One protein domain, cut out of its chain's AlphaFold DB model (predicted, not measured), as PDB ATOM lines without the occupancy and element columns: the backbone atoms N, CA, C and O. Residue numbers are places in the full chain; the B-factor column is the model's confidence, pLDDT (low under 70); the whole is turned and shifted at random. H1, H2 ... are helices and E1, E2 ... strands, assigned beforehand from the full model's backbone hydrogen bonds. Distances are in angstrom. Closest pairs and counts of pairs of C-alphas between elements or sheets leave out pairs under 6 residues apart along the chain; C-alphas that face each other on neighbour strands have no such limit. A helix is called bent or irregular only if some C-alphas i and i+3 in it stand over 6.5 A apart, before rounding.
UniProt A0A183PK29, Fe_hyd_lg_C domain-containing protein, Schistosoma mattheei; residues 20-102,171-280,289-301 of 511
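What this domain is: This is residues 20 to 102, 171 to 280 and 289 to 301 of the 511 residues of the protein "Fe_hyd_lg_C domain-containing protein" of Schistosoma mattheei (UniProt A0A183PK29). A small twisted sheet of four strands forms the middle of three layers, with helices on both its faces: H1, H3 and H7 on one, H5, H6 and H8 on the other. H2 packs on H1, H3 and H7 at one end of the longest axis, and the small hairpin E4 and E5 lies at the other. The printed part has 206 residues with eight named helices and six named strands, in the order E1 H1 H2 H3 E2 H4 H5 E3 H6 E4 E5 E6 H7 H8. The sheet, E2 E1 E3 E6, is parallel throughout, and the class is mixed, helices and strands. The whole is compact, with a radius of gyration of the C-alphas of 17.1 A, and spans 51 by 42 by 34 A.

How they stand to each other: In the sheet, E1, residues 33 to 38, is parallel to E3, residues 188 to 194, with N 37 and O 191 2.8 A apart. E2, residues 94 to 97, is the edge strand beside E1, with N 96 and O 36 at 2.8 A. E6, residues 225 to 228, is the edge strand beside E3, with N 194 and O 227 at 2.9 A. H5, residues 172 to 187, lies over E1 and E3 at a height of 8.6 A over the sheet; it is irregular, C-alphas 183 and 186 being 9.2 A apart, and has a kink of 63 degrees near residue 181. H6, residues 198 to 203, lies over E6 on the same face. H3, residues 76 to 88, lies over E2 on the opposite face. H8, residues 260 to 273, touches H5 at a shallow tilt of 26 degrees, opposite ways; their closest C-alphas, of Gly 184 and Ile 265, are 5.5 A apart. H1, residues 40 to 52, touches H3, with the closest C-alphas, of Ile 43 and Arg 80, 6.3 A apart. E1, H1, H2, residues 57 to 68, H3 and E2 form a strand-helix-strand unit, two parallel neighbour strands with helices between. H7, residues 229 to 238, touches H2, with the closest C-alphas, of Lys 57 and Glu 237, 5.8 A apart. H4, residues 99 to 102, touches H5, with the closest C-alphas, of Arg 102 and Pro 172, 4.8 A apart. E4, residues 209 to 211, and E5, residues 219 to 221, form an antiparallel hairpin, with N 220 and O 210 at 2.8 A. Every O i to N i+4 pair is within hydrogen-bond range in H1, H2, H3, H6, H7 and H8; H5 has 10 of 12, and H4 is too short for one.

Where its parts are: E1 begins at C-alpha 33 (-42.006, -49.060, 1.487), and H8 ends at C-alpha 273 (-31.277, -53.508, -7.737). From first to last C-alpha, H5 measures 20.8 A, H8 20.1 A, E3 18.8 A, H1 18.2 A and H3 18.1 A.

The domain as a whole: The C-alphas farthest apart, of Ser 72 and Ser 216, are 53.0 A apart. Residues 103 to 170 and 281 to 288 are not printed; the gaps are 7.7 A between C-alphas 102 and 171 and 15.1 A between C-alphas 280 and 289. The link from H7 to H8, 21 residues, is long. The model's pLDDT is under 70 at residues 20 to 31, 242 to 260, 274 to 280 and 289 to 296.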
ATOM      1  N   ASP A  20     -44.531 -34.963   4.144       35.66
ATOM      2  CA  ASP A  20     -45.874 -35.059   4.723       35.66
ATOM      3  C   ASP A  20     -46.839 -33.995   4.173       35.66
ATOM      4  O   ASP A  20     -48.031 -34.260   4.039       35.66
ATOM      5  N   ASP A  21     -46.333 -32.830   3.747       37.38
ATOM      6  CA  ASP A  21     -47.151 -31.764   3.144       37.38
ATOM      7  C   ASP A  21     -47.762 -32.176   1.787       37.38
ATOM      8  O   ASP A  21     -48.719 -31.556   1.315       37.38
ATOM      9  N   TYR A  22     -47.215 -33.213   1.140       39.34
ATOM     10  CA  TYR A  22     -47.679 -33.714  -0.158       39.34
ATOM     11  C   TYR A  22     -48.670 -34.869  -0.058       39.34
ATOM     12  O   TYR A  22     -49.351 -35.173  -1.041       39.34
ATOM     13  N   ILE A  23     -48.748 -35.533   1.093       41.41
ATOM     14  CA  ILE A  23     -49.489 -36.777   1.211       41.41
ATOM     15  C   ILE A  23     -50.714 -36.531   2.080       41.41
ATOM     16  O   ILE A  23     -50.614 -36.282   3.278       41.41
ATOM     17  N   ALA A  24     -51.904 -36.614   1.482       36.06
ATOM     18  CA  ALA A  24     -53.124 -36.678   2.273       36.06
ATOM     19  C   ALA A  24     -52.959 -37.828   3.292       36.06
ATOM     20  O   ALA A  24     -52.661 -38.945   2.857       36.06
ATOM     21  N   PRO A  25     -53.161 -37.613   4.609       38.00
ATOM     22  CA  PRO A  25     -52.916 -38.627   5.646       38.00
ATOM     23  C   PRO A  25     -53.621 -39.972   5.400       38.00
ATOM     24  O   PRO A  25     -53.255 -40.997   5.961       38.00
ATOM     25  N   THR A  26     -54.630 -39.987   4.529       38.31
ATOM     26  CA  THR A  26     -55.395 -41.164   4.121       38.31
ATOM     27  C   THR A  26     -54.734 -42.027   3.035       38.31
ATOM     28  O   THR A  26     -55.216 -43.131   2.801       38.31
ATOM     29  N   GLN A  27     -53.649 -41.586   2.382       45.34
ATOM     30  CA  GLN A  27     -52.950 -42.349   1.328       45.34
ATOM     31  C   GLN A  27     -51.755 -43.186   1.833       45.34
ATOM     32  O   GLN A  27     -51.290 -44.064   1.105       45.34
ATOM     33  N   ILE A  28     -51.270 -42.953   3.062       47.72
ATOM     34  CA  ILE A  28     -50.066 -43.617   3.617       47.72
ATOM     35  C   ILE A  28     -50.377 -44.933   4.330       47.72
ATOM     36  O   ILE A  28     -49.485 -45.765   4.461       47.72
ATOM     37  N   ASN A  29     -51.619 -45.176   4.753       47.28
ATOM     38  CA  ASN A  29     -51.860 -46.224   5.752       47.28
ATOM     39  C   ASN A  29     -51.528 -47.668   5.317       47.28
ATOM     40  O   ASN A  29     -51.325 -48.490   6.201       47.28
ATOM     41  N   ASP A  30     -51.363 -47.960   4.017       53.81
ATOM     42  CA  ASP A  30     -50.950 -49.293   3.529       53.81
ATOM     43  C   ASP A  30     -49.635 -49.316   2.713       53.81
ATOM     44  O   ASP A  30     -49.130 -50.393   2.376       53.81
ATOM     45  N   ARG A  31     -49.042 -48.154   2.383       62.91
ATOM     46  CA  ARG A  31     -47.829 -48.064   1.539       62.91
ATOM     47  C   ARG A  31     -46.591 -47.746   2.360       62.91
ATOM     48  O   ARG A  31     -46.139 -46.609   2.428       62.91
ATOM     49  N   SER A  32     -46.044 -48.779   2.983       72.56
ATOM     50  CA  SER A  32     -44.969 -48.649   3.966       72.56
ATOM     51  C   SER A  32     -43.548 -48.676   3.389       72.56
ATOM     52  O   SER A  32     -42.608 -48.508   4.152       72.56
ATOM     53  N   ILE A  33     -43.349 -48.939   2.088       82.94
ATOM     54  CA  ILE A  33     -42.006 -49.060   1.487       82.94
ATOM     55  C   ILE A  33     -41.757 -47.913   0.510       82.94
ATOM     56  O   ILE A  33     -42.359 -47.868  -0.558       82.94
ATOM     57  N   ILE A  34     -40.819 -47.022   0.828       86.88
ATOM     58  CA  ILE A  34     -40.490 -45.868  -0.023       86.88
ATOM     59  C   ILE A  34     -39.273 -46.188  -0.896       86.88
ATOM     60  O   ILE A  34     -38.176 -46.413  -0.378       86.88
ATOM     61  N   VAL A  35     -39.458 -46.165  -2.218       89.75
ATOM     62  CA  VAL A  35     -38.399 -46.401  -3.211       89.75
ATOM     63  C   VAL A  35     -38.178 -45.145  -4.043       89.75
ATOM     64  O   VAL A  35     -39.108 -44.637  -4.666       89.75
ATOM     65  N   VAL A  36     -36.938 -44.672  -4.113       94.62
ATOM     66  CA  VAL A  36     -36.554 -43.493  -4.893       94.62
ATOM     67  C   VAL A  36     -35.734 -43.892  -6.113       94.62
ATOM     68  O   VAL A  36     -34.784 -44.663  -6.007       94.62
ATOM     69  N   SER A  37     -36.062 -43.346  -7.283       95.81
ATOM     70  CA  SER A  37     -35.262 -43.494  -8.502       95.81
ATOM     71  C   SER A  37     -34.628 -42.173  -8.934       95.81
ATOM     72  O   SER A  37     -35.326 -41.205  -9.229       95.81
ATOM     73  N   LEU A  38     -33.299 -42.150  -9.023       96.12
ATOM     74  CA  LEU A  38     -32.496 -40.994  -9.419       96.12
ATOM     75  C   LEU A  38     -32.208 -40.996 -10.927       96.12
ATOM     76  O   LEU A  38     -31.758 -41.997 -11.495       96.12
ATOM     77  N   SER A  39     -32.393 -39.856 -11.593       96.56
ATOM     78  CA  SER A  39     -31.869 -39.674 -12.947       96.56
ATOM     79  C   SER A  39     -30.358 -39.371 -12.931       96.56
ATOM     80  O   SER A  39     -29.911 -38.536 -12.135       96.56
ATOM     81  N   PRO A  40     -29.544 -39.958 -13.834       96.19
ATOM     82  CA  PRO A  40     -28.130 -39.588 -13.936       96.19
ATOM     83  C   PRO A  40     -27.920 -38.108 -14.288       96.19
ATOM     84  O   PRO A  40     -26.927 -37.511 -13.888       96.19
ATOM     85  N   GLN A  41     -28.861 -37.485 -15.009       96.88
ATOM     86  CA  GLN A  41     -28.819 -36.056 -15.331       96.88
ATOM     87  C   GLN A  41     -28.994 -35.171 -14.091       96.88
ATOM     88  O   GLN A  41     -28.372 -34.112 -14.018       96.88
ATOM     89  N   THR A  42     -29.817 -35.591 -13.125       97.62
ATOM     90  CA  THR A  42     -29.960 -34.905 -11.833       97.62
ATOM     91  C   THR A  42     -28.658 -34.976 -11.046       97.62
ATOM     92  O   THR A  42     -28.175 -33.946 -10.587       97.62
ATOM     93  N   ILE A  43     -28.038 -36.158 -10.955       97.25
ATOM     94  CA  ILE A  43     -26.762 -36.318 -10.239       97.25
ATOM     95  C   ILE A  43     -25.656 -35.476 -10.881       97.25
ATOM     96  O   ILE A  43     -24.926 -34.794 -10.169       97.25
ATOM     97  N   ALA A  44     -25.581 -35.438 -12.216       97.25
ATOM     98  CA  ALA A  44     -24.598 -34.621 -12.927       97.25
ATOM     99  C   ALA A  44     -24.803 -33.125 -12.674       97.25
ATOM    100  O   ALA A  44     -23.833 -32.388 -12.501       97.25
ATOM    101  N   ASN A  45     -26.057 -32.675 -12.621       97.88
ATOM    102  CA  ASN A  45     -26.385 -31.275 -12.387       97.88
ATOM    103  C   ASN A  45     -26.111 -30.851 -10.941       97.88
ATOM    104  O   ASN A  45     -25.503 -29.808 -10.723       97.88
ATOM    105  N   LEU A  46     -26.473 -31.674  -9.957       97.69
ATOM    106  CA  LEU A  46     -26.183 -31.388  -8.553       97.69
ATOM    107  C   LEU A  46     -24.681 -31.453  -8.249       97.69
ATOM    108  O   LEU A  46     -24.175 -30.575  -7.557       97.69
ATOM    109  N   LEU A  47     -23.947 -32.420  -8.815       97.12
ATOM    110  CA  LEU A  47     -22.489 -32.475  -8.671       97.12
ATOM    111  C   LEU A  47     -21.817 -31.243  -9.303       97.12
ATOM    112  O   LEU A  47     -20.915 -30.644  -8.715       97.12
ATOM    113  N   SER A  48     -22.295 -30.816 -10.475       96.94
ATOM    114  CA  SER A  48     -21.859 -29.560 -11.102       96.94
ATOM    115  C   SER A  48     -22.142 -28.352 -10.208       96.94
ATOM    116  O   SER A  48     -21.291 -27.476 -10.081       96.94
ATOM    117  N   HIS A  49     -23.314 -28.312  -9.568       96.00
ATOM    118  CA  HIS A  49     -23.708 -27.235  -8.665       96.00
ATOM    119  C   HIS A  49     -22.797 -27.151  -7.435       96.00
ATOM    120  O   HIS A  49     -22.243 -26.086  -7.178       96.00
ATOM    121  N   VAL A  50     -22.575 -28.260  -6.720       94.69
ATOM    122  CA  VAL A  50     -21.710 -28.258  -5.521       94.69
ATOM    123  C   VAL A  50     -20.247 -27.975  -5.859       94.69
ATOM    124  O   VAL A  50     -19.534 -27.396  -5.047       94.69
ATOM    125  N   THR A  51     -19.806 -28.328  -7.070       94.00
ATOM    126  CA  THR A  51     -18.462 -27.986  -7.562       94.00
ATOM    127  C   THR A  51     -18.349 -26.493  -7.882       94.00
ATOM    128  O   THR A  51     -17.324 -25.880  -7.601       94.00
ATOM    129  N   ALA A  52     -19.393 -25.895  -8.463       94.81
ATOM    130  CA  ALA A  52     -19.421 -24.471  -8.793       94.81
ATOM    131  C   ALA A  52     -19.624 -23.573  -7.558       94.81
ATOM    132  O   ALA A  52     -19.142 -22.442  -7.543       94.81
ATOM    133  N   LEU A  53     -20.323 -24.068  -6.530       93.94
ATOM    134  CA  LEU A  53     -20.629 -23.357  -5.288       93.94
ATOM    135  C   LEU A  53     -20.163 -24.171  -4.067       93.94
ATOM    136  O   LEU A  53     -20.998 -24.737  -3.351       93.94
ATOM    137  N   PRO A  54     -18.844 -24.208  -3.791       90.94
ATOM    138  CA  PRO A  54     -18.280 -24.968  -2.670       90.94
ATOM    139  C   PRO A  54     -18.764 -24.475  -1.296       90.94
ATOM    140  O   PRO A  54     -18.745 -25.225  -0.325       90.94
ATOM    141  N   GLU A  55     -19.254 -23.235  -1.224       89.88
ATOM    142  CA  GLU A  55     -19.835 -22.628  -0.020       89.88
ATOM    143  C   GLU A  55     -21.330 -22.944   0.174       89.88
ATOM    144  O   GLU A  55     -21.956 -22.453   1.117       89.88
ATOM    145  N   SER A  56     -21.952 -23.737  -0.704       91.44
ATOM    146  CA  SER A  56     -23.330 -24.202  -0.487       91.44
ATOM    147  C   SER A  56     -23.404 -25.178   0.695       91.44
ATOM    148  O   SER A  56     -22.421 -25.843   1.041       91.44
ATOM    149  N   LYS A  57     -24.584 -25.293   1.325       90.12
ATOM    150  CA  LYS A  57     -24.791 -26.247   2.433       90.12
ATOM    151  C   LYS A  57     -24.513 -27.672   1.965       90.12
ATOM    152  O   LYS A  57     -23.798 -28.417   2.634       90.12
ATOM    153  N   LEU A  58     -25.020 -28.011   0.778       92.00
ATOM    154  CA  LEU A  58     -24.844 -29.326   0.176       92.00
ATOM    155  C   LEU A  58     -23.374 -29.638  -0.140       92.00
ATOM    156  O   LEU A  58     -22.936 -30.761   0.104       92.00
ATOM    157  N   ALA A  59     -22.599 -28.663  -0.633       92.50
ATOM    158  CA  ALA A  59     -21.174 -28.858  -0.908       92.50
ATOM    159  C   ALA A  59     -20.369 -29.144   0.365       92.50
ATOM    160  O   ALA A  59     -19.575 -30.087   0.383       92.50
ATOM    161  N   ARG A  60     -20.614 -28.399   1.452       90.31
ATOM    162  CA  ARG A  60     -19.971 -28.664   2.750       90.31
ATOM    163  C   ARG A  60     -20.328 -30.046   3.291       90.31
ATOM    164  O   ARG A  60     -19.430 -30.782   3.692       90.31
ATOM    165  N   ALA A  61     -21.606 -30.425   3.246       89.56
ATOM    166  CA  ALA A  61     -22.048 -31.748   3.682       89.56
ATOM    167  C   ALA A  61     -21.411 -32.872   2.846       89.56
ATOM    168  O   ALA A  61     -20.957 -33.874   3.403       89.56
ATOM    169  N   PHE A  62     -21.300 -32.694   1.525       91.12
ATOM    170  CA  PHE A  62     -20.626 -33.658   0.659       91.12
ATOM    171  C   PHE A  62     -19.130 -33.773   0.978       91.12
ATOM    172  O   PHE A  62     -18.607 -34.882   1.083       91.12
ATOM    173  N   HIS A  63     -18.450 -32.651   1.218       89.06
ATOM    174  CA  HIS A  63     -17.052 -32.653   1.643       89.06
ATOM    175  C   HIS A  63     -16.868 -33.384   2.985       89.06
ATOM    176  O   HIS A  63     -15.990 -34.240   3.112       89.06
ATOM    177  N   CYS A  64     -17.725 -33.122   3.976       85.94
ATOM    178  CA  CYS A  64     -17.726 -33.846   5.250       85.94
ATOM    179  C   CYS A  64     -17.949 -35.353   5.055       85.94
ATOM    180  O   CYS A  64     -17.249 -36.159   5.673       85.94
ATOM    181  N   PHE A  65     -18.864 -35.746   4.164       85.06
ATOM    182  CA  PHE A  65     -19.082 -37.145   3.796       85.06
ATOM    183  C   PHE A  65     -17.826 -37.779   3.183       85.06
ATOM    184  O   PHE A  65     -17.453 -38.889   3.570       85.06
ATOM    185  N   GLN A  66     -17.137 -37.079   2.276       84.75
ATOM    186  CA  GLN A  66     -15.901 -37.563   1.657       84.75
ATOM    187  C   GLN A  66     -14.785 -37.759   2.687       84.75
ATOM    188  O   GLN A  66     -14.180 -38.830   2.727       84.75
ATOM    189  N   VAL A  67     -14.553 -36.765   3.552       84.75
ATOM    190  CA  VAL A  67     -13.542 -36.833   4.620       84.75
ATOM    191  C   VAL A  67     -13.843 -37.986   5.579       84.75
ATOM    192  O   VAL A  67     -12.962 -38.798   5.853       84.75
ATOM    193  N   SER A  68     -15.095 -38.109   6.029       81.62
ATOM    194  CA  SER A  68     -15.512 -39.145   6.987       81.62
ATOM    195  C   SER A  68     -15.359 -40.566   6.435       81.62
ATOM    196  O   SER A  68     -15.099 -41.495   7.192       81.62
ATOM    197  N   ASN A  69     -15.477 -40.737   5.115       78.62
ATOM    198  CA  ASN A  69     -15.353 -42.032   4.441       78.62
ATOM    199  C   ASN A  69     -13.991 -42.235   3.752       78.62
ATOM    200  O   ASN A  69     -13.816 -43.211   3.025       78.62
ATOM    201  N   SER A  70     -13.018 -41.336   3.960       82.12
ATOM    202  CA  SER A  70     -11.699 -41.383   3.305       82.12
ATOM    203  C   SER A  70     -11.772 -41.481   1.768       82.12
ATOM    204  O   SER A  70     -10.963 -42.158   1.131       82.12
ATOM    205  N   LEU A  71     -12.754 -40.813   1.155       81.19
ATOM    206  CA  LEU A  71     -12.976 -40.829  -0.292       81.19
ATOM    207  C   LEU A  71     -12.203 -39.689  -0.959       81.19
ATOM    208  O   LEU A  71     -12.425 -38.518  -0.663       81.19
ATOM    209  N   SER A  72     -11.317 -40.028  -1.897       70.44
ATOM    210  CA  SER A  72     -10.479 -39.053  -2.613       70.44
ATOM    211  C   SER A  72     -11.052 -38.591  -3.957       70.44
ATOM    212  O   SER A  72     -10.538 -37.642  -4.547       70.44
ATOM    213  N   LYS A  73     -12.100 -39.253  -4.468       73.62
ATOM    214  CA  LYS A  73     -12.715 -38.939  -5.766       73.62
ATOM    215  C   LYS A  73     -14.001 -38.134  -5.586       73.62
ATOM    216  O   LYS A  73     -14.869 -38.501  -4.800       73.62
ATOM    217  N   SER A  74     -14.133 -37.063  -6.366       78.94
ATOM    218  CA  SER A  74     -15.394 -36.339  -6.569       78.94
ATOM    219  C   SER A  74     -15.984 -36.764  -7.910       78.94
ATOM    220  O   SER A  74     -15.889 -36.053  -8.909       78.94
ATOM    221  N   ASP A  75     -16.483 -37.998  -7.963       88.50
ATOM    222  CA  ASP A  75     -17.117 -38.549  -9.157       88.50
ATOM    223  C   ASP A  75     -18.623 -38.757  -8.966       88.50
ATOM    224  O   ASP A  75     -19.174 -38.701  -7.865       88.50
ATOM    225  N   MET A  76     -19.294 -38.999 -10.088       91.62
ATOM    226  CA  MET A  76     -20.738 -39.193 -10.163       91.62
ATOM    227  C   MET A  76     -21.250 -40.314  -9.250       91.62
ATOM    228  O   MET A  76     -22.333 -40.188  -8.680       91.62
ATOM    229  N   ASN A  77     -20.500 -41.409  -9.098       88.69
ATOM    230  CA  ASN A  77     -20.922 -42.529  -8.255       88.69
ATOM    231  C   ASN A  77     -20.798 -42.173  -6.775       88.69
ATOM    232  O   ASN A  77     -21.739 -42.407  -6.023       88.69
ATOM    233  N   THR A  78     -19.691 -41.543  -6.385       88.12
ATOM    234  CA  THR A  78     -19.458 -41.064  -5.018       88.12
ATOM    235  C   THR A  78     -20.529 -40.060  -4.603       88.12
ATOM    236  O   THR A  78     -21.110 -40.177  -3.523       88.12
ATOM    237  N   PHE A  79     -20.857 -39.114  -5.484       92.69
ATOM    238  CA  PHE A  79     -21.908 -38.139  -5.219       92.69
ATOM    239  C   PHE A  79     -23.302 -38.784  -5.178       92.69
ATOM    240  O   PHE A  79     -24.079 -38.480  -4.278       92.69
ATOM    241  N   ARG A  80     -23.618 -39.741  -6.067       91.81
ATOM    242  CA  ARG A  80     -24.869 -40.522  -5.971       91.81
ATOM    243  C   ARG A  80     -24.979 -41.232  -4.622       91.81
ATOM    244  O   ARG A  80     -26.044 -41.186  -4.017       91.81
ATOM    245  N   THR A  81     -23.905 -41.864  -4.154       86.88
ATOM    246  CA  THR A  81     -23.875 -42.552  -2.856       86.88
ATOM    247  C   THR A  81     -24.126 -41.589  -1.699       86.88
ATOM    248  O   THR A  81     -24.886 -41.918  -0.791       86.88
ATOM    249  N   PHE A  82     -23.546 -40.387  -1.739       89.06
ATOM    250  CA  PHE A  82     -23.839 -39.338  -0.763       89.06
ATOM    251  C   PHE A  82     -25.329 -38.966  -0.756       89.06
ATOM    252  O   PHE A  82     -25.964 -39.020   0.293       89.06
ATOM    253  N   ILE A  83     -25.912 -38.680  -1.926       91.56
ATOM    254  CA  ILE A  83     -27.343 -38.354  -2.047       91.56
ATOM    255  C   ILE A  83     -28.212 -39.508  -1.535       91.56
ATOM    256  O   ILE A  83     -29.134 -39.280  -0.760       91.56
ATOM    257  N   ALA A  84     -27.898 -40.750  -1.914       88.44
ATOM    258  CA  ALA A  84     -28.606 -41.928  -1.427       88.44
ATOM    259  C   ALA A  84     -28.517 -42.057   0.102       88.44
ATOM    260  O   ALA A  84     -29.522 -42.347   0.740       88.44
ATOM    261  N   SER A  85     -27.354 -41.772   0.692       83.06
ATOM    262  CA  SER A  85     -27.154 -41.802   2.145       83.06
ATOM    263  C   SER A  85     -28.010 -40.756   2.860       83.06
ATOM    264  O   SER A  85     -28.638 -41.082   3.862       83.06
ATOM    265  N   CYS A  86     -28.090 -39.533   2.322       83.19
ATOM    266  CA  CYS A  86     -28.952 -38.472   2.857       83.19
ATOM    267  C   CYS A  86     -30.444 -38.808   2.768       83.19
ATOM    268  O   CYS A  86     -31.224 -38.367   3.602       83.19
ATOM    269  N   LEU A  87     -30.844 -39.547   1.736       83.50
ATOM    270  CA  LEU A  87     -32.221 -39.986   1.549       83.50
ATOM    271  C   LEU A  87     -32.567 -41.154   2.488       83.50
ATOM    272  O   LEU A  87     -33.624 -41.158   3.110       83.50
ATOM    273  N   ILE A  88     -31.680 -42.138   2.626       79.75
ATOM    274  CA  ILE A  88     -31.921 -43.316   3.474       79.75
ATOM    275  C   ILE A  88     -32.061 -42.926   4.948       79.75
ATOM    276  O   ILE A  88     -32.945 -43.416   5.646       79.75
ATOM    277  N   SER A  89     -31.232 -42.003   5.419       73.44
ATOM    278  CA  SER A  89     -31.235 -41.541   6.810       73.44
ATOM    279  C   SER A  89     -32.497 -40.787   7.241       73.44
ATOM    280  O   SER A  89     -32.728 -40.651   8.440       73.44
ATOM    281  N   ILE A  90     -33.323 -40.323   6.297       75.62
ATOM    282  CA  ILE A  90     -34.636 -39.716   6.574       75.62
ATOM    283  C   ILE A  90     -35.803 -40.705   6.396       75.62
ATOM    284  O   ILE A  90     -36.958 -40.290   6.369       75.62
ATOM    285  N   GLY A  91     -35.519 -42.003   6.244       73.44
ATOM    286  CA  GLY A  91     -36.537 -43.059   6.164       73.44
ATOM    287  C   GLY A  91     -36.858 -43.568   4.753       73.44
ATOM    288  O   GLY A  91     -37.822 -44.317   4.575       73.44
ATOM    289  N   ILE A  92     -36.078 -43.210   3.726       80.44
ATOM    290  CA  ILE A  92     -36.209 -43.853   2.408       80.44
ATOM    291  C   ILE A  92     -35.624 -45.261   2.472       80.44
ATOM    292  O   ILE A  92     -34.489 -45.464   2.892       80.44
ATOM    293  N   HIS A  93     -36.392 -46.240   1.999       81.62
ATOM    294  CA  HIS A  93     -36.040 -47.643   2.172       81.62
ATOM    295  C   HIS A  93     -35.140 -48.172   1.058       81.62
ATOM    296  O   HIS A  93     -34.372 -49.095   1.288       81.62
ATOM    297  N   LEU A  94     -35.237 -47.629  -0.159       85.06
ATOM    298  CA  LEU A  94     -34.386 -48.029  -1.279       85.06
ATOM    299  C   LEU A  94     -34.144 -46.855  -2.225       85.06
ATOM    300  O   LEU A  94     -35.078 -46.156  -2.612       85.06
ATOM    301  N   VAL A  95     -32.897 -46.688  -2.661       88.31
ATOM    302  CA  VAL A  95     -32.514 -45.721  -3.695       88.31
ATOM    303  C   VAL A  95     -31.903 -46.474  -4.876       88.31
ATOM    304  O   VAL A  95     -30.920 -47.192  -4.727       88.31
ATOM    305  N   THR A  96     -32.471 -46.289  -6.062       90.56
ATOM    306  CA  THR A  96     -31.980 -46.808  -7.349       90.56
ATOM    307  C   THR A  96     -31.737 -45.645  -8.313       90.56
ATOM    308  O   THR A  96     -32.077 -44.497  -8.031       90.56
ATOM    309  N   ASP A  97     -31.180 -45.920  -9.488       90.38
ATOM    310  CA  ASP A  97     -31.279 -45.030 -10.645       90.38
ATOM    311  C   ASP A  97     -32.260 -45.575 -11.697       90.38
ATOM    312  O   ASP A  97     -32.797 -46.673 -11.551       90.38
ATOM    313  N   VAL A  98     -32.526 -44.784 -12.740       93.62
ATOM    314  CA  VAL A  98     -33.445 -45.137 -13.846       93.62
ATOM    315  C   VAL A  98     -32.747 -45.744 -15.066       93.62
ATOM    316  O   VAL A  98     -33.360 -45.883 -16.127       93.62
ATOM    317  N   THR A  99     -31.453 -46.070 -14.976       93.25
ATOM    318  CA  THR A  99     -30.683 -46.543 -16.136       93.25
ATOM    319  C   THR A  99     -31.144 -47.917 -16.606       93.25
ATOM    320  O   THR A  99     -31.358 -48.080 -17.803       93.25
ATOM    321  N   TRP A 100     -31.440 -48.839 -15.687       93.12
ATOM    322  CA  TRP A 100     -31.997 -50.158 -16.004       93.12
ATOM    323  C   TRP A 100     -33.371 -50.077 -16.690       93.12
ATOM    324  O   TRP A 100     -33.656 -50.831 -17.616       93.12
ATOM    325  N   ALA A 101     -34.223 -49.135 -16.278       96.25
ATOM    326  CA  ALA A 101     -35.526 -48.927 -16.907       96.25
ATOM    327  C   ALA A 101     -35.365 -48.311 -18.305       96.25
ATOM    328  O   ALA A 101     -36.136 -48.599 -19.220       96.25
ATOM    329  N   ARG A 102     -34.322 -47.492 -18.495       97.44
ATOM    330  CA  ARG A 102     -33.944 -46.949 -19.802       97.44
ATOM    331  C   ARG A 102     -33.403 -48.023 -20.745       97.44
ATOM    332  O   ARG A 102     -33.689 -47.919 -21.929       97.44
ATOM    333  N   SER A 171     -42.036 -44.129 -20.833       98.06
ATOM    334  CA  SER A 171     -40.767 -43.509 -20.448       98.06
ATOM    335  C   SER A 171     -40.037 -44.332 -19.366       98.06
ATOM    336  O   SER A 171     -40.689 -45.059 -18.612       98.06
ATOM    337  N   PRO A 172     -38.708 -44.172 -19.198       98.06
ATOM    338  CA  PRO A 172     -37.963 -44.861 -18.140       98.06
ATOM    339  C   PRO A 172     -38.508 -44.609 -16.729       98.06
ATOM    340  O   PRO A 172     -38.438 -45.497 -15.889       98.06
ATOM    341  N   GLN A 173     -39.079 -43.426 -16.468       97.88
ATOM    342  CA  GLN A 173     -39.742 -43.124 -15.196       97.88
ATOM    343  C   GLN A 173     -40.925 -44.069 -14.959       97.88
ATOM    344  O   GLN A 173     -41.040 -44.659 -13.889       97.88
ATOM    345  N   GLN A 174     -41.794 -44.195 -15.963       98.06
ATOM    346  CA  GLN A 174     -43.018 -44.980 -15.843       98.06
ATOM    347  C   GLN A 174     -42.727 -46.476 -15.822       98.06
ATOM    348  O   GLN A 174     -43.342 -47.203 -15.049       98.06
ATOM    349  N   ILE A 175     -41.743 -46.936 -16.605       98.19
ATOM    350  CA  ILE A 175     -41.255 -48.319 -16.523       98.19
ATOM    351  C   ILE A 175     -40.692 -48.590 -15.124       98.19
ATOM    352  O   ILE A 175     -41.039 -49.608 -14.531       98.19
ATOM    353  N   ALA A 176     -39.885 -47.678 -14.569       96.81
ATOM    354  CA  ALA A 176     -39.329 -47.844 -13.229       96.81
ATOM    355  C   ALA A 176     -40.428 -47.991 -12.169       96.81
ATOM    356  O   ALA A 176     -40.454 -48.998 -11.464       96.81
ATOM    357  N   GLY A 177     -41.364 -47.040 -12.105       95.94
ATOM    358  CA  GLY A 177     -42.459 -47.065 -11.134       95.94
ATOM    359  C   GLY A 177     -43.349 -48.302 -11.266       95.94
ATOM    360  O   GLY A 177     -43.556 -49.036 -10.296       95.94
ATOM    361  N   ARG A 178     -43.782 -48.618 -12.495       95.38
ATOM    362  CA  ARG A 178     -44.602 -49.803 -12.787       95.38
ATOM    363  C   ARG A 178     -43.917 -51.102 -12.367       95.38
ATOM    364  O   ARG A 178     -44.547 -51.951 -11.740       95.38
ATOM    365  N   VAL A 179     -42.646 -51.280 -12.719       93.50
ATOM    366  CA  VAL A 179     -41.915 -52.521 -12.430       93.50
ATOM    367  C   VAL A 179     -41.590 -52.637 -10.941       93.50
ATOM    368  O   VAL A 179     -41.755 -53.716 -10.380       93.50
ATOM    369  N   ILE A 180     -41.215 -51.544 -10.269       92.25
ATOM    370  CA  ILE A 180     -41.011 -51.541  -8.811       92.25
ATOM    371  C   ILE A 180     -42.292 -51.979  -8.094       92.25
ATOM    372  O   ILE A 180     -42.232 -52.852  -7.232       92.25
ATOM    373  N   LYS A 181     -43.461 -51.470  -8.498       90.88
ATOM    374  CA  LYS A 181     -44.758 -51.864  -7.918       90.88
ATOM    375  C   LYS A 181     -45.242 -53.245  -8.358       90.88
ATOM    376  O   LYS A 181     -46.008 -53.890  -7.651       90.88
ATOM    377  N   LEU A 182     -44.780 -53.754  -9.499       88.50
ATOM    378  CA  LEU A 182     -44.996 -55.153  -9.872       88.50
ATOM    379  C   LEU A 182     -44.234 -56.104  -8.934       88.50
ATOM    380  O   LEU A 182     -44.728 -57.190  -8.635       88.50
ATOM    381  N   LEU A 183     -43.037 -55.707  -8.493       84.69
ATOM    382  CA  LEU A 183     -42.165 -56.503  -7.624       84.69
ATOM    383  C   LEU A 183     -42.512 -56.358  -6.137       84.69
ATOM    384  O   LEU A 183     -42.502 -57.352  -5.415       84.69
ATOM    385  N   GLY A 184     -42.798 -55.134  -5.692       74.25
ATOM    386  CA  GLY A 184     -43.107 -54.798  -4.300       74.25
ATOM    387  C   GLY A 184     -44.591 -54.614  -3.995       74.25
ATOM    388  O   GLY A 184     -44.947 -54.164  -2.906       74.25
ATOM    389  N   GLU A 185     -45.452 -54.986  -4.944       77.25
ATOM    390  CA  GLU A 185     -46.908 -54.884  -4.850       77.25
ATOM    391  C   GLU A 185     -47.376 -53.441  -4.568       77.25
ATOM    392  O   GLU A 185     -46.707 -52.458  -4.889       77.25
ATOM    393  N   GLU A 186     -48.560 -53.291  -3.976       76.88
ATOM    394  CA  GLU A 186     -49.166 -51.986  -3.679       76.88
ATOM    395  C   GLU A 186     -48.573 -51.317  -2.440       76.88
ATOM    396  O   GLU A 186     -48.958 -50.200  -2.112       76.88
ATOM    397  N   LYS A 187     -47.607 -51.971  -1.782       79.25
ATOM    398  CA  LYS A 187     -46.914 -51.462  -0.591       79.25
ATOM    399  C   LYS A 187     -45.814 -50.458  -0.927       79.25
ATOM    400  O   LYS A 187     -45.368 -49.728  -0.043       79.25
ATOM    401  N   CYS A 188     -45.365 -50.425  -2.184       86.94
ATOM    402  CA  CYS A 188     -44.340 -49.495  -2.633       86.94
ATOM    403  C   CYS A 188     -44.921 -48.113  -2.958       86.94
ATOM    404  O   CYS A 188     -45.775 -47.966  -3.837       86.94
ATOM    405  N   PHE A 189     -44.379 -47.093  -2.299       89.69
ATOM    406  CA  PHE A 189     -44.486 -45.692  -2.674       89.69
ATOM    407  C   PHE A 189     -43.243 -45.305  -3.488       89.69
ATOM    408  O   PHE A 189     -42.119 -45.328  -2.982       89.69
ATOM    409  N   HIS A 190     -43.420 -45.001  -4.770       93.94
ATOM    410  CA  HIS A 190     -42.331 -44.693  -5.691       93.94
ATOM    411  C   HIS A 190     -42.172 -43.186  -5.891       93.94
ATOM    412  O   HIS A 190     -43.094 -42.504  -6.341       93.94
ATOM    413  N   VAL A 191     -40.969 -42.687  -5.609       96.38
ATOM    414  CA  VAL A 191     -40.560 -41.309  -5.891       96.38
ATOM    415  C   VAL A 191     -39.570 -41.302  -7.048       96.38
ATOM    416  O   VAL A 191     -38.560 -42.007  -7.044       96.38
ATOM    417  N   SER A 192     -39.815 -40.456  -8.035       97.88
ATOM    418  CA  SER A 192     -38.938 -40.266  -9.184       97.88
ATOM    419  C   SER A 192     -38.272 -38.895  -9.128       97.88
ATOM    420  O   SER A 192     -38.939 -37.867  -9.027       97.88
ATOM    421  N   ILE A 193     -36.946 -38.859  -9.217       98.31
ATOM    422  CA  ILE A 193     -36.167 -37.621  -9.179       98.31
ATOM    423  C   ILE A 193     -35.621 -37.340 -10.576       98.31
ATOM    424  O   ILE A 193     -34.785 -38.082 -11.105       98.31
ATOM    425  N   MET A 194     -36.109 -36.258 -11.179       97.81
ATOM    426  CA  MET A 194     -35.975 -35.992 -12.610       97.81
ATOM    427  C   MET A 194     -35.478 -34.574 -12.909       97.81
ATOM    428  O   MET A 194     -35.763 -33.634 -12.172       97.81
ATOM    429  N   PRO A 195     -34.829 -34.349 -14.065       96.94
ATOM    430  CA  PRO A 195     -34.331 -33.027 -14.445       96.94
ATOM    431  C   PRO A 195     -35.436 -32.104 -15.003       96.94
ATOM    432  O   PRO A 195     -35.153 -31.075 -15.615       96.94
ATOM    433  N   CYS A 196     -36.715 -32.470 -14.880       94.56
ATOM    434  CA  CYS A 196     -37.815 -31.871 -15.635       94.56
ATOM    435  C   CYS A 196     -39.098 -31.775 -14.804       94.56
ATOM    436  O   CYS A 196     -39.529 -32.771 -14.231       94.56
ATOM    437  N   PHE A 197     -39.749 -30.608 -14.814       93.19
ATOM    438  CA  PHE A 197     -41.054 -30.419 -14.169       93.19
ATOM    439  C   PHE A 197     -42.179 -31.189 -14.862       93.19
ATOM    440  O   PHE A 197     -43.037 -31.746 -14.187       93.19
ATOM    441  N   ASP A 198     -42.147 -31.302 -16.193       94.94
ATOM    442  CA  ASP A 198     -43.199 -31.993 -16.949       94.94
ATOM    443  C   ASP A 198     -43.282 -33.490 -16.606       94.94
ATOM    444  O   ASP A 198     -44.280 -34.136 -16.904       94.94
ATOM    445  N   LYS A 199     -42.267 -34.068 -15.945       96.94
ATOM    446  CA  LYS A 199     -42.351 -35.442 -15.432       96.94
ATOM    447  C   LYS A 199     -43.403 -35.603 -14.332       96.94
ATOM    448  O   LYS A 199     -43.919 -36.707 -14.189       96.94
ATOM    449  N   LYS A 200     -43.778 -34.523 -13.634       95.75
ATOM    450  CA  LYS A 200     -44.950 -34.478 -12.741       95.75
ATOM    451  C   LYS A 200     -46.243 -34.661 -13.532       95.75
ATOM    452  O   LYS A 200     -47.055 -35.503 -13.178       95.75
ATOM    453  N   LEU A 201     -46.376 -33.930 -14.645       92.12
ATOM    454  CA  LEU A 201     -47.516 -34.056 -15.558       92.12
ATOM    455  C   LEU A 201     -47.585 -35.443 -16.191       92.12
ATOM    456  O   LEU A 201     -48.672 -35.920 -16.469       92.12
ATOM    457  N   GLU A 202     -46.439 -36.081 -16.447       95.38
ATOM    458  CA  GLU A 202     -46.400 -37.473 -16.893       95.38
ATOM    459  C   GLU A 202     -46.887 -38.421 -15.799       95.38
ATOM    460  O   GLU A 202     -47.698 -39.283 -16.090       95.38
ATOM    461  N   ALA A 203     -46.419 -38.274 -14.556       94.75
ATOM    462  CA  ALA A 203     -46.818 -39.133 -13.438       94.75
ATOM    463  C   ALA A 203     -48.315 -39.042 -13.111       94.75
ATOM    464  O   ALA A 203     -48.908 -40.041 -12.724       94.75
ATOM    465  N   SER A 204     -48.934 -37.877 -13.316       92.31
ATOM    466  CA  SER A 204     -50.344 -37.646 -12.987       92.31
ATOM    467  C   SER A 204     -51.344 -38.164 -14.030       92.31
ATOM    468  O   SER A 204     -52.539 -37.924 -13.877       92.31
ATOM    469  N   ARG A 205     -50.902 -38.801 -15.123       90.69
ATOM    470  CA  ARG A 205     -51.819 -39.244 -16.188       90.69
ATOM    471  C   ARG A 205     -52.518 -40.536 -15.788       90.69
ATOM    472  O   ARG A 205     -51.876 -41.476 -15.328       90.69
ATOM    473  N   GLU A 206     -53.827 -40.592 -16.018       89.56
ATOM    474  CA  GLU A 206     -54.689 -41.706 -15.604       89.56
ATOM    475  C   GLU A 206     -54.227 -43.061 -16.167       89.56
ATOM    476  O   GLU A 206     -54.277 -44.072 -15.467       89.56
ATOM    477  N   GLU A 207     -53.710 -43.099 -17.401       90.75
ATOM    478  CA  GLU A 207     -53.211 -44.329 -18.027       90.75
ATOM    479  C   GLU A 207     -51.926 -44.889 -17.389       90.75
ATOM    480  O   GLU A 207     -51.554 -46.038 -17.644       90.75
ATOM    481  N   PHE A 208     -51.260 -44.107 -16.534       94.88
ATOM    482  CA  PHE A 208     -50.132 -44.543 -15.709       94.88
ATOM    483  C   PHE A 208     -50.581 -44.902 -14.298       94.88
ATOM    484  O   PHE A 208     -49.935 -44.573 -13.308       94.88
ATOM    485  N   SER A 209     -51.706 -45.604 -14.207       91.81
ATOM    486  CA  SER A 209     -52.209 -46.192 -12.974       91.81
ATOM    487  C   SER A 209     -52.856 -47.550 -13.249       91.81
ATOM    488  O   SER A 209     -53.206 -47.873 -14.384       91.81
ATOM    489  N   VAL A 210     -52.963 -48.404 -12.231       89.75
ATOM    490  CA  VAL A 210     -53.782 -49.627 -12.288       89.75
ATOM    491  C   VAL A 210     -54.774 -49.689 -11.141       89.75
ATOM    492  O   VAL A 210     -54.472 -49.162 -10.074       89.75
ATOM    493  N   PRO A 211     -55.909 -50.384 -11.322       88.69
ATOM    494  CA  PRO A 211     -56.801 -50.694 -10.217       88.69
ATOM    495  C   PRO A 211     -56.049 -51.392  -9.082       88.69
ATOM    496  O   PRO A 211     -55.267 -52.316  -9.329       88.69
ATOM    497  N   SER A 212     -56.304 -50.947  -7.856       85.50
ATOM    498  CA  SER A 212     -55.830 -51.600  -6.646       85.50
ATOM    499  C   SER A 212     -56.487 -52.971  -6.491       85.50
ATOM    500  O   SER A 212     -57.668 -53.171  -6.779       85.50
ATOM    501  N   LYS A 213     -55.696 -53.939  -6.042       83.62
ATOM    502  CA  LYS A 213     -56.102 -55.298  -5.696       83.62
ATOM    503  C   LYS A 213     -56.681 -55.366  -4.287       83.62
ATOM    504  O   LYS A 213     -57.428 -56.301  -4.012       83.62
ATOM    505  N   SER A 214     -56.314 -54.438  -3.401       79.06
ATOM    506  CA  SER A 214     -56.749 -54.426  -1.999       79.06
ATOM    507  C   SER A 214     -57.898 -53.456  -1.724       79.06
ATOM    508  O   SER A 214     -58.724 -53.743  -0.859       79.06
ATOM    509  N   ILE A 215     -57.985 -52.340  -2.451       79.31
ATOM    510  CA  ILE A 215     -58.955 -51.269  -2.198       79.31
ATOM    511  C   ILE A 215     -59.838 -51.067  -3.437       79.31
ATOM    512  O   ILE A 215     -59.356 -50.704  -4.509       79.31
ATOM    513  N   SER A 216     -61.152 -51.274  -3.286       81.81
ATOM    514  CA  SER A 216     -62.129 -51.002  -4.353       81.81
ATOM    515  C   SER A 216     -62.080 -49.538  -4.780       81.81
ATOM    516  O   SER A 216     -61.937 -48.652  -3.941       81.81
ATOM    517  N   ASP A 217     -62.228 -49.294  -6.083       81.50
ATOM    518  CA  ASP A 217     -62.296 -47.955  -6.688       81.50
ATOM    519  C   ASP A 217     -61.056 -47.071  -6.458       81.50
ATOM    520  O   ASP A 217     -61.067 -45.876  -6.756       81.50
ATOM    521  N   PHE A 218     -59.957 -47.659  -5.980       83.62
ATOM    522  CA  PHE A 218     -58.675 -46.987  -5.833       83.62
ATOM    523  C   PHE A 218     -57.731 -47.377  -6.969       83.62
ATOM    524  O   PHE A 218     -57.636 -48.543  -7.349       83.62
ATOM    525  N   TYR A 219     -57.004 -46.396  -7.500       86.69
ATOM    526  CA  TYR A 219     -55.996 -46.609  -8.531       86.69
ATOM    527  C   TYR A 219     -54.606 -46.352  -7.960       86.69
ATOM    528  O   TYR A 219     -54.329 -45.323  -7.345       86.69
ATOM    529  N   VAL A 220     -53.716 -47.309  -8.185       88.75
ATOM    530  CA  VAL A 220     -52.306 -47.239  -7.828       88.75
ATOM    531  C   VAL A 220     -51.565 -46.612  -9.008       88.75
ATOM    532  O   VAL A 220     -51.463 -47.266 -10.052       88.75
ATOM    533  N   PRO A 221     -51.062 -45.367  -8.895       92.62
ATOM    534  CA  PRO A 221     -50.272 -44.762  -9.961       92.62
ATOM    535  C   PRO A 221     -48.953 -45.521 -10.122       92.62
ATOM    536  O   PRO A 221     -48.518 -46.219  -9.213       92.62
ATOM    537  N   ASP A 222     -48.284 -45.391 -11.257       94.81
ATOM    538  CA  ASP A 222     -46.955 -45.965 -11.476       94.81
ATOM    539  C   ASP A 222     -45.910 -45.265 -10.615       94.81
ATOM    540  O   ASP A 222     -45.113 -45.916  -9.941       94.81
ATOM    541  N   VAL A 223     -45.974 -43.935 -10.595       96.12
ATOM    542  CA  VAL A 223     -45.092 -43.043  -9.845       96.12
ATOM    543  C   VAL A 223     -45.954 -42.169  -8.949       96.12
ATOM    544  O   VAL A 223     -46.851 -41.491  -9.442       96.12
ATOM    545  N   ASP A 224     -45.691 -42.186  -7.645       93.25
ATOM    546  CA  ASP A 224     -46.502 -41.449  -6.669       93.25
ATOM    547  C   ASP A 224     -46.083 -39.991  -6.552       93.25
ATOM    548  O   ASP A 224     -46.919 -39.100  -6.440       93.25
ATOM    549  N   LEU A 225     -44.774 -39.746  -6.590       95.06
ATOM    550  CA  LEU A 225     -44.208 -38.417  -6.434       95.06
ATOM    551  C   LEU A 225     -43.080 -38.204  -7.434       95.06
ATOM    552  O   LEU A 225     -42.248 -39.079  -7.663       95.06
ATOM    553  N   VAL A 226     -43.021 -37.003  -7.999       97.12
ATOM    554  CA  VAL A 226     -41.886 -36.567  -8.809       97.12
ATOM    555  C   VAL A 226     -41.286 -35.322  -8.178       97.12
ATOM    556  O   VAL A 226     -41.992 -34.335  -7.979       97.12
ATOM    557  N   LEU A 227     -39.979 -35.354  -7.923       96.88
ATOM    558  CA  LEU A 227     -39.204 -34.182  -7.521       96.88
ATOM    559  C   LEU A 227     -38.298 -33.752  -8.672       96.88
ATOM    560  O   LEU A 227     -37.594 -34.564  -9.281       96.88
ATOM    561  N   ALA A 228     -38.318 -32.461  -8.981       97.56
ATOM    562  CA  ALA A 228     -37.351 -31.864  -9.886       97.56
ATOM    563  C   ALA A 228     -35.974 -31.739  -9.208       97.56
ATOM    564  O   ALA A 228     -35.879 -31.670  -7.984       97.56
ATOM    565  N   THR A 229     -34.894 -31.671  -9.992       98.12
ATOM    566  CA  THR A 229     -33.527 -31.526  -9.457       98.12
ATOM    567  C   THR A 229     -33.378 -30.350  -8.483       98.12
ATOM    568  O   THR A 229     -32.754 -30.502  -7.436       98.12
ATOM    569  N   ASN A 230     -33.942 -29.183  -8.799       96.44
ATOM    570  CA  ASN A 230     -33.880 -28.011  -7.923       96.44
ATOM    571  C   ASN A 230     -34.717 -28.173  -6.642       96.44
ATOM    572  O   ASN A 230     -34.332 -27.658  -5.601       96.44
ATOM    573  N   GLU A 231     -35.829 -28.906  -6.700       96.81
ATOM    574  CA  GLU A 231     -36.640 -29.233  -5.520       96.81
ATOM    575  C   GLU A 231     -35.892 -30.202  -4.603       96.81
ATOM    576  O   GLU A 231     -35.867 -29.993  -3.394       96.81
ATOM    577  N   LEU A 232     -35.209 -31.204  -5.175       96.12
ATOM    578  CA  LEU A 232     -34.310 -32.074  -4.416       96.12
ATOM    579  C   LEU A 232     -33.181 -31.265  -3.761       96.12
ATOM    580  O   LEU A 232     -32.866 -31.516  -2.606       96.12
ATOM    581  N   LEU A 233     -32.573 -30.308  -4.471       95.88
ATOM    582  CA  LEU A 233     -31.537 -29.446  -3.893       95.88
ATOM    583  C   LEU A 233     -32.063 -28.705  -2.662       95.88
ATOM    584  O   LEU A 233     -31.470 -28.822  -1.595       95.88
ATOM    585  N   CYS A 234     -33.185 -27.991  -2.797       93.25
ATOM    586  CA  CYS A 234     -33.782 -27.256  -1.683       93.25
ATOM    587  C   CYS A 234     -34.127 -28.179  -0.509       93.25
ATOM    588  O   CYS A 234     -33.860 -27.826   0.636       93.25
ATOM    589  N   PHE A 235     -34.668 -29.366  -0.799       90.69
ATOM    590  CA  PHE A 235     -34.976 -30.372   0.211       90.69
ATOM    591  C   PHE A 235     -33.722 -30.874   0.937       90.69
ATOM    592  O   PHE A 235     -33.696 -30.940   2.156       90.69
ATOM    593  N   LEU A 236     -32.643 -31.187   0.219       90.12
ATOM    594  CA  LEU A 236     -31.399 -31.622   0.856       90.12
ATOM    595  C   LEU A 236     -30.758 -30.500   1.679       90.12
ATOM    596  O   LEU A 236     -30.243 -30.760   2.761       90.12
ATOM    597  N   GLU A 237     -30.801 -29.255   1.203       89.81
ATOM    598  CA  GLU A 237     -30.276 -28.112   1.954       89.81
ATOM    599  C   GLU A 237     -31.087 -27.794   3.212       89.81
ATOM    600  O   GLU A 237     -30.502 -27.318   4.186       89.81
ATOM    601  N   SER A 238     -32.396 -28.076   3.230       85.94
ATOM    602  CA  SER A 238     -33.218 -27.914   4.435       85.94
ATOM    603  C   SER A 238     -32.953 -28.988   5.494       85.94
ATOM    604  O   SER A 238     -33.231 -28.747   6.664       85.94
ATOM    605  N   LEU A 239     -32.379 -30.136   5.114       81.25
ATOM    606  CA  LEU A 239     -31.963 -31.203   6.038       81.25
ATOM    607  C   LEU A 239     -30.580 -30.962   6.671       81.25
ATOM    608  O   LEU A 239     -30.202 -31.648   7.624       81.25
ATOM    609  N   ILE A 240     -29.794 -30.029   6.129       80.69
ATOM    610  CA  ILE A 240     -28.425 -29.759   6.582       80.69
ATOM    611  C   ILE A 240     -28.444 -28.638   7.625       80.69
ATOM    612  O   ILE A 240     -28.699 -27.474   7.302       80.69
ATOM    613  N   ASP A 241     -28.117 -28.988   8.869       72.19
ATOM    614  CA  ASP A 241     -27.949 -28.027   9.958       72.19
ATOM    615  C   ASP A 241     -26.661 -27.198   9.773       72.19
ATOM    616  O   ASP A 241     -25.576 -27.717   9.493       72.19
ATOM    617  N   GLU A 242     -26.782 -25.881   9.938       61.62
ATOM    618  CA  GLU A 242     -25.682 -24.924   9.793       61.62
ATOM    619  C   GLU A 242     -24.639 -25.040  10.907       61.62
ATOM    620  O   GLU A 242     -23.479 -24.687  10.686       61.62
ATOM    621  N   SER A 243     -25.026 -25.534  12.086       57.78
ATOM    622  CA  SER A 243     -24.169 -25.513  13.276       57.78
ATOM    623  C   SER A 243     -23.140 -26.647  13.331       57.78
ATOM    624  O   SER A 243     -22.074 -26.490  13.927       57.78
ATOM    625  N   SER A 244     -23.432 -27.779  12.688       56.56
ATOM    626  CA  SER A 244     -22.648 -29.010  12.812       56.56
ATOM    627  C   SER A 244     -21.973 -29.445  11.510       56.56
ATOM    628  O   SER A 244     -21.047 -30.253  11.555       56.56
ATOM    629  N   GLY A 245     -22.413 -28.945  10.343       50.78
ATOM    630  CA  GLY A 245     -21.979 -29.463   9.033       50.78
ATOM    631  C   GLY A 245     -22.328 -30.945   8.819       50.78
ATOM    632  O   GLY A 245     -21.954 -31.546   7.811       50.78
ATOM    633  N   ILE A 246     -23.046 -31.523   9.778       52.69
ATOM    634  CA  ILE A 246     -23.562 -32.874   9.804       52.69
ATOM    635  C   ILE A 246     -25.038 -32.716   9.468       52.69
ATOM    636  O   ILE A 246     -25.738 -31.869  10.019       52.69
ATOM    637  N   VAL A 247     -25.510 -33.502   8.510       53.94
ATOM    638  CA  VAL A 247     -26.941 -33.559   8.226       53.94
ATOM    639  C   VAL A 247     -27.624 -34.004   9.517       53.94
ATOM    640  O   VAL A 247     -27.191 -34.995  10.111       53.94
ATOM    641  N   SER A 248     -28.634 -33.271   9.992       44.94
ATOM    642  CA  SER A 248     -29.317 -33.629  11.236       44.94
ATOM    643  C   SER A 248     -30.190 -34.851  10.966       44.94
ATOM    644  O   SER A 248     -31.390 -34.757  10.717       44.94
ATOM    645  N   PHE A 249     -29.563 -36.021  10.940       45.59
ATOM    646  CA  PHE A 249     -30.245 -37.285  10.787       45.59
ATOM    647  C   PHE A 249     -30.854 -37.633  12.134       45.59
ATOM    648  O   PHE A 249     -30.251 -38.300  12.972       45.59
ATOM    649  N   SER A 250     -32.072 -37.147  12.341       35.31
ATOM    650  CA  SER A 250     -32.981 -37.833  13.244       35.31
ATOM    651  C   SER A 250     -33.337 -39.120  12.516       35.31
ATOM    652  O   SER A 250     -34.240 -39.117  11.684       35.31
ATOM    653  N   PHE A 251     -32.574 -40.193  12.744       34.09
ATOM    654  CA  PHE A 251     -33.088 -41.513  12.408       34.09
ATOM    655  C   PHE A 251     -34.428 -41.600  13.127       34.09
ATOM    656  O   PHE A 251     -34.450 -41.377  14.342       34.09
ATOM    657  N   PRO A 252     -35.545 -41.839  12.423       32.97
ATOM    658  CA  PRO A 252     -36.764 -42.166  13.126       32.97
ATOM    659  C   PRO A 252     -36.406 -43.335  14.043       32.97
ATOM    660  O   PRO A 252     -35.932 -44.363  13.553       32.97
ATOM    661  N   GLU A 253     -36.528 -43.156  15.362       36.03
ATOM    662  CA  GLU A 253     -36.495 -44.275  16.301       36.03
ATOM    663  C   GLU A 253     -37.590 -45.219  15.823       36.03
ATOM    664  O   GLU A 253     -38.763 -44.906  15.992       36.03
ATOM    665  N   HIS A 254     -37.190 -46.268  15.097       38.44
ATOM    666  CA  HIS A 254     -38.035 -47.286  14.484       38.44
ATOM    667  C   HIS A 254     -39.487 -46.840  14.274       38.44
ATOM    668  O   HIS A 254     -40.350 -47.093  15.117       38.44
ATOM    669  N   THR A 255     -39.786 -46.203  13.139       39.09
ATOM    670  CA  THR A 255     -41.176 -46.023  12.705       39.09
ATOM    671  C   THR A 255     -41.778 -47.388  12.406       39.09
ATOM    672  O   THR A 255     -41.847 -47.793  11.251       39.09
ATOM    673  N   SER A 256     -42.254 -48.066  13.451       42.50
ATOM    674  CA  SER A 256     -42.909 -49.374  13.419       42.50
ATOM    675  C   SER A 256     -41.975 -50.496  12.948       42.50
ATOM    676  O   SER A 256     -41.207 -50.342  12.004       42.50
ATOM    677  N   GLU A 257     -42.031 -51.664  13.579       48.25
ATOM    678  CA  GLU A 257     -41.420 -52.865  13.009       48.25
ATOM    679  C   GLU A 257     -41.884 -53.017  11.548       48.25
ATOM    680  O   GLU A 257     -43.083 -53.110  11.271       48.25
ATOM    681  N   VAL A 258     -40.942 -52.997  10.599       56.28
ATOM    682  CA  VAL A 258     -41.211 -53.387   9.214       56.28
ATOM    683  C   VAL A 258     -41.711 -54.825   9.292       56.28
ATOM    684  O   VAL A 258     -40.944 -55.730   9.615       56.28
ATOM    685  N   GLY A 259     -43.011 -55.033   9.072       63.12
ATOM    686  CA  GLY A 259     -43.602 -56.364   9.178       63.12
ATOM    687  C   GLY A 259     -42.863 -57.368   8.288       63.12
ATOM    688  O   GLY A 259     -42.305 -57.009   7.250       63.12
ATOM    689  N   GLU A 260     -42.873 -58.648   8.665       68.12
ATOM    690  CA  GLU A 260     -42.132 -59.721   7.974       68.12
ATOM    691  C   GLU A 260     -42.364 -59.719   6.447       68.12
ATOM    692  O   GLU A 260     -41.447 -59.912   5.648       68.12
ATOM    693  N   SER A 261     -43.592 -59.399   6.025       71.12
ATOM    694  CA  SER A 261     -43.957 -59.293   4.610       71.12
ATOM    695  C   SER A 261     -43.281 -58.128   3.873       71.12
ATOM    696  O   SER A 261     -42.947 -58.258   2.697       71.12
ATOM    697  N   GLN A 262     -43.088 -56.989   4.539       71.69
ATOM    698  CA  GLN A 262     -42.418 -55.815   3.990       71.69
ATOM    699  C   GLN A 262     -40.907 -56.042   3.898       71.69
ATOM    700  O   GLN A 262     -40.293 -55.684   2.893       71.69
ATOM    701  N   GLN A 263     -40.329 -56.682   4.916       75.56
ATOM    702  CA  GLN A 263     -38.909 -57.020   4.954       75.56
ATOM    703  C   GLN A 263     -38.531 -57.938   3.783       75.56
ATOM    704  O   GLN A 263     -37.569 -57.666   3.069       75.56
ATOM    705  N   LEU A 264     -39.348 -58.959   3.499       77.38
ATOM    706  CA  LEU A 264     -39.135 -59.853   2.357       77.38
ATOM    707  C   LEU A 264     -39.206 -59.122   1.003       77.38
ATOM    708  O   LEU A 264     -38.463 -59.451   0.076       77.38
ATOM    709  N   ILE A 265     -40.106 -58.143   0.866       80.06
ATOM    710  CA  ILE A 265     -40.194 -57.313  -0.344       80.06
ATOM    711  C   ILE A 265     -38.916 -56.491  -0.505       80.06
ATOM    712  O   ILE A 265     -38.336 -56.476  -1.591       80.06
ATOM    713  N   LEU A 266     -38.461 -55.845   0.568       77.75
ATOM    714  CA  LEU A 266     -37.234 -55.058   0.562       77.75
ATOM    715  C   LEU A 266     -36.027 -55.906   0.174       77.75
ATOM    716  O   LEU A 266     -35.316 -55.536  -0.756       77.75
ATOM    717  N   GLU A 267     -35.839 -57.066   0.799       77.50
ATOM    718  CA  GLU A 267     -34.738 -57.984   0.484       77.50
ATOM    719  C   GLU A 267     -34.711 -58.373  -0.999       77.50
ATOM    720  O   GLU A 267     -33.657 -58.321  -1.631       77.50
ATOM    721  N   ARG A 268     -35.875 -58.672  -1.591       78.81
ATOM    722  CA  ARG A 268     -35.984 -58.964  -3.030       78.81
ATOM    723  C   ARG A 268     -35.628 -57.763  -3.897       78.81
ATOM    724  O   ARG A 268     -34.928 -57.916  -4.896       78.81
ATOM    725  N   LEU A 269     -36.111 -56.573  -3.547       82.00
ATOM    726  CA  LEU A 269     -35.787 -55.353  -4.286       82.00
ATOM    727  C   LEU A 269     -34.281 -55.052  -4.206       82.00
ATOM    728  O   LEU A 269     -33.673 -54.738  -5.228       82.00
ATOM    729  N   TYR A 270     -33.661 -55.217  -3.037       79.88
ATOM    730  CA  TYR A 270     -32.213 -55.089  -2.858       79.88
ATOM    731  C   TYR A 270     -31.430 -56.133  -3.663       79.88
ATOM    732  O   TYR A 270     -30.438 -55.788  -4.305       79.88
ATOM    733  N   GLU A 271     -31.875 -57.390  -3.689       75.81
ATOM    734  CA  GLU A 271     -31.245 -58.436  -4.504       75.81
ATOM    735  C   GLU A 271     -31.249 -58.065  -5.996       75.81
ATOM    736  O   GLU A 271     -30.237 -58.225  -6.682       75.81
ATOM    737  N   ILE A 272     -32.366 -57.517  -6.484       78.50
ATOM    738  CA  ILE A 272     -32.541 -57.131  -7.888       78.50
ATOM    739  C   ILE A 272     -31.732 -55.874  -8.234       78.50
ATOM    740  O   ILE A 272     -31.078 -55.839  -9.279       78.50
ATOM    741  N   PHE A 273     -31.778 -54.842  -7.389       79.56
ATOM    742  CA  PHE A 273     -31.277 -53.508  -7.737       79.56
ATOM    743  C   PHE A 273     -29.893 -53.167  -7.157       79.56
ATOM    744  O   PHE A 273     -29.241 -52.260  -7.678       79.56
ATOM    745  N   CYS A 274     -29.398 -53.888  -6.143       69.94
ATOM    746  CA  CYS A 274     -28.207 -53.483  -5.380       69.94
ATOM    747  C   CYS A 274     -27.029 -54.477  -5.345       69.94
ATOM    748  O   CYS A 274     -26.109 -54.230  -4.595       69.94
ATOM    749  N   VAL A 275     -26.984 -55.555  -6.139       53.88
ATOM    750  CA  VAL A 275     -25.844 -56.514  -6.222       53.88
ATOM    751  C   VAL A 275     -25.126 -56.792  -4.881       53.88
ATOM    752  O   VAL A 275     -24.064 -56.247  -4.599       53.88
ATOM    753  N   LYS A 276     -25.662 -57.795  -4.167       46.34
ATOM    754  CA  LYS A 276     -25.161 -58.483  -2.952       46.34
ATOM    755  C   LYS A 276     -25.588 -57.920  -1.589       46.34
ATOM    756  O   LYS A 276     -24.765 -57.425  -0.846       46.34
ATOM    757  N   ILE A 277     -26.763 -58.341  -1.132       40.78
ATOM    758  CA  ILE A 277     -26.937 -58.861   0.236       40.78
ATOM    759  C   ILE A 277     -27.870 -60.062   0.054       40.78
ATOM    760  O   ILE A 277     -28.978 -59.895  -0.427       40.78
ATOM    761  N   LEU A 278     -27.396 -61.310   0.071       36.12
ATOM    762  CA  LEU A 278     -27.658 -62.235   1.180       36.12
ATOM    763  C   LEU A 278     -26.885 -63.552   0.947       36.12
ATOM    764  O   LEU A 278     -27.470 -64.595   0.671       36.12
ATOM    765  N   ARG A 279     -25.553 -63.549   1.054       31.53
ATOM    766  CA  ARG A 279     -24.803 -64.783   1.367       31.53
ATOM    767  C   ARG A 279     -23.603 -64.463   2.246       31.53
ATOM    768  O   ARG A 279     -22.495 -64.286   1.754       31.53
ATOM    769  N   GLY A 280     -23.848 -64.445   3.556       32.59
ATOM    770  CA  GLY A 280     -22.800 -64.622   4.560       32.59
ATOM    771  C   GLY A 280     -22.784 -63.582   5.671       32.59
ATOM    772  O   GLY A 280     -21.903 -62.732   5.674       32.59
ATOM    773  N   PHE A 289     -28.017 -50.867   9.829       36.09
ATOM    774  CA  PHE A 289     -28.035 -50.940   8.364       36.09
ATOM    775  C   PHE A 289     -26.685 -50.381   7.892       36.09
ATOM    776  O   PHE A 289     -26.442 -49.182   8.061       36.09
ATOM    777  N   PRO A 290     -25.748 -51.202   7.387       38.59
ATOM    778  CA  PRO A 290     -24.420 -50.706   7.093       38.59
ATOM    779  C   PRO A 290     -24.526 -49.781   5.881       38.59
ATOM    780  O   PRO A 290     -24.964 -50.201   4.810       38.59
ATOM    781  N   LEU A 291     -24.108 -48.523   6.049       43.06
ATOM    782  CA  LEU A 291     -23.764 -47.633   4.942       43.06
ATOM    783  C   LEU A 291     -22.718 -48.337   4.067       43.06
ATOM    784  O   LEU A 291     -21.520 -48.296   4.346       43.06
ATOM    785  N   LEU A 292     -23.160 -49.003   3.004       47.62
ATOM    786  CA  LEU A 292     -22.269 -49.650   2.047       47.62
ATOM    787  C   LEU A 292     -22.086 -48.722   0.856       47.62
ATOM    788  O   LEU A 292     -22.710 -48.843  -0.195       47.62
ATOM    789  N   VAL A 293     -21.143 -47.799   1.050       41.47
ATOM    790  CA  VAL A 293     -20.639 -46.811   0.085       41.47
ATOM    791  C   VAL A 293     -20.174 -47.445  -1.251       41.47
ATOM    792  O   VAL A 293     -19.976 -46.731  -2.231       41.47
ATOM    793  N   ASN A 294     -20.074 -48.782  -1.324       38.78
ATOM    794  CA  ASN A 294     -19.465 -49.557  -2.412       38.78
ATOM    795  C   ASN A 294     -20.378 -50.573  -3.143       38.78
ATOM    796  O   ASN A 294     -19.859 -51.308  -3.982       38.78
ATOM    797  N   GLU A 295     -21.689 -50.653  -2.875       54.59
ATOM    798  CA  GLU A 295     -22.520 -51.762  -3.410       54.59
ATOM    799  C   GLU A 295     -23.556 -51.376  -4.478       54.59
ATOM    800  O   GLU A 295     -24.070 -52.242  -5.180       54.59
ATOM    801  N   MET A 296     -23.818 -50.088  -4.719       64.31
ATOM    802  CA  MET A 296     -24.692 -49.713  -5.836       64.31
ATOM    803  C   MET A 296     -24.016 -49.985  -7.187       64.31
ATOM    804  O   MET A 296     -22.901 -49.520  -7.436       64.31
ATOM    805  N   LEU A 297     -24.739 -50.633  -8.108       70.56
ATOM    806  CA  LEU A 297     -24.312 -50.785  -9.503       70.56
ATOM    807  C   LEU A 297     -23.849 -49.436 -10.076       70.56
ATOM    808  O   LEU A 297     -24.579 -48.453  -9.920       70.56
ATOM    809  N   PRO A 298     -22.670 -49.343 -10.722       78.69
ATOM    810  CA  PRO A 298     -22.179 -48.081 -11.266       78.69
ATOM    811  C   PRO A 298     -23.201 -47.447 -12.209       78.69
ATOM    812  O   PRO A 298     -23.760 -48.133 -13.065       78.69
ATOM    813  N   MET A 299     -23.419 -46.136 -12.086       86.94
ATOM    814  CA  MET A 299     -24.226 -45.426 -13.075       86.94
ATOM    815  C   MET A 299     -23.552 -45.482 -14.438       86.94
ATOM    816  O   MET A 299     -22.331 -45.373 -14.555       86.94
ATOM    817  N   TYR A 300     -24.370 -45.554 -15.476       92.69
ATOM    818  CA  TYR A 300     -23.911 -45.531 -16.853       92.69
ATOM    819  C   TYR A 300     -24.833 -44.685 -17.729       92.69
ATOM    820  O   TYR A 300     -25.957 -44.307 -17.369       92.69
ATOM    821  N   ARG A 301     -24.345 -44.380 -18.925       94.81
ATOM    822  CA  ARG A 301     -25.115 -43.744 -19.993       94.81
ATOM    823  C   ARG A 301     -25.172 -44.637 -21.221       94.81
ATOM    824  O   ARG A 301     -24.461 -45.627 -21.327       94.81
TER     825      ARG A 301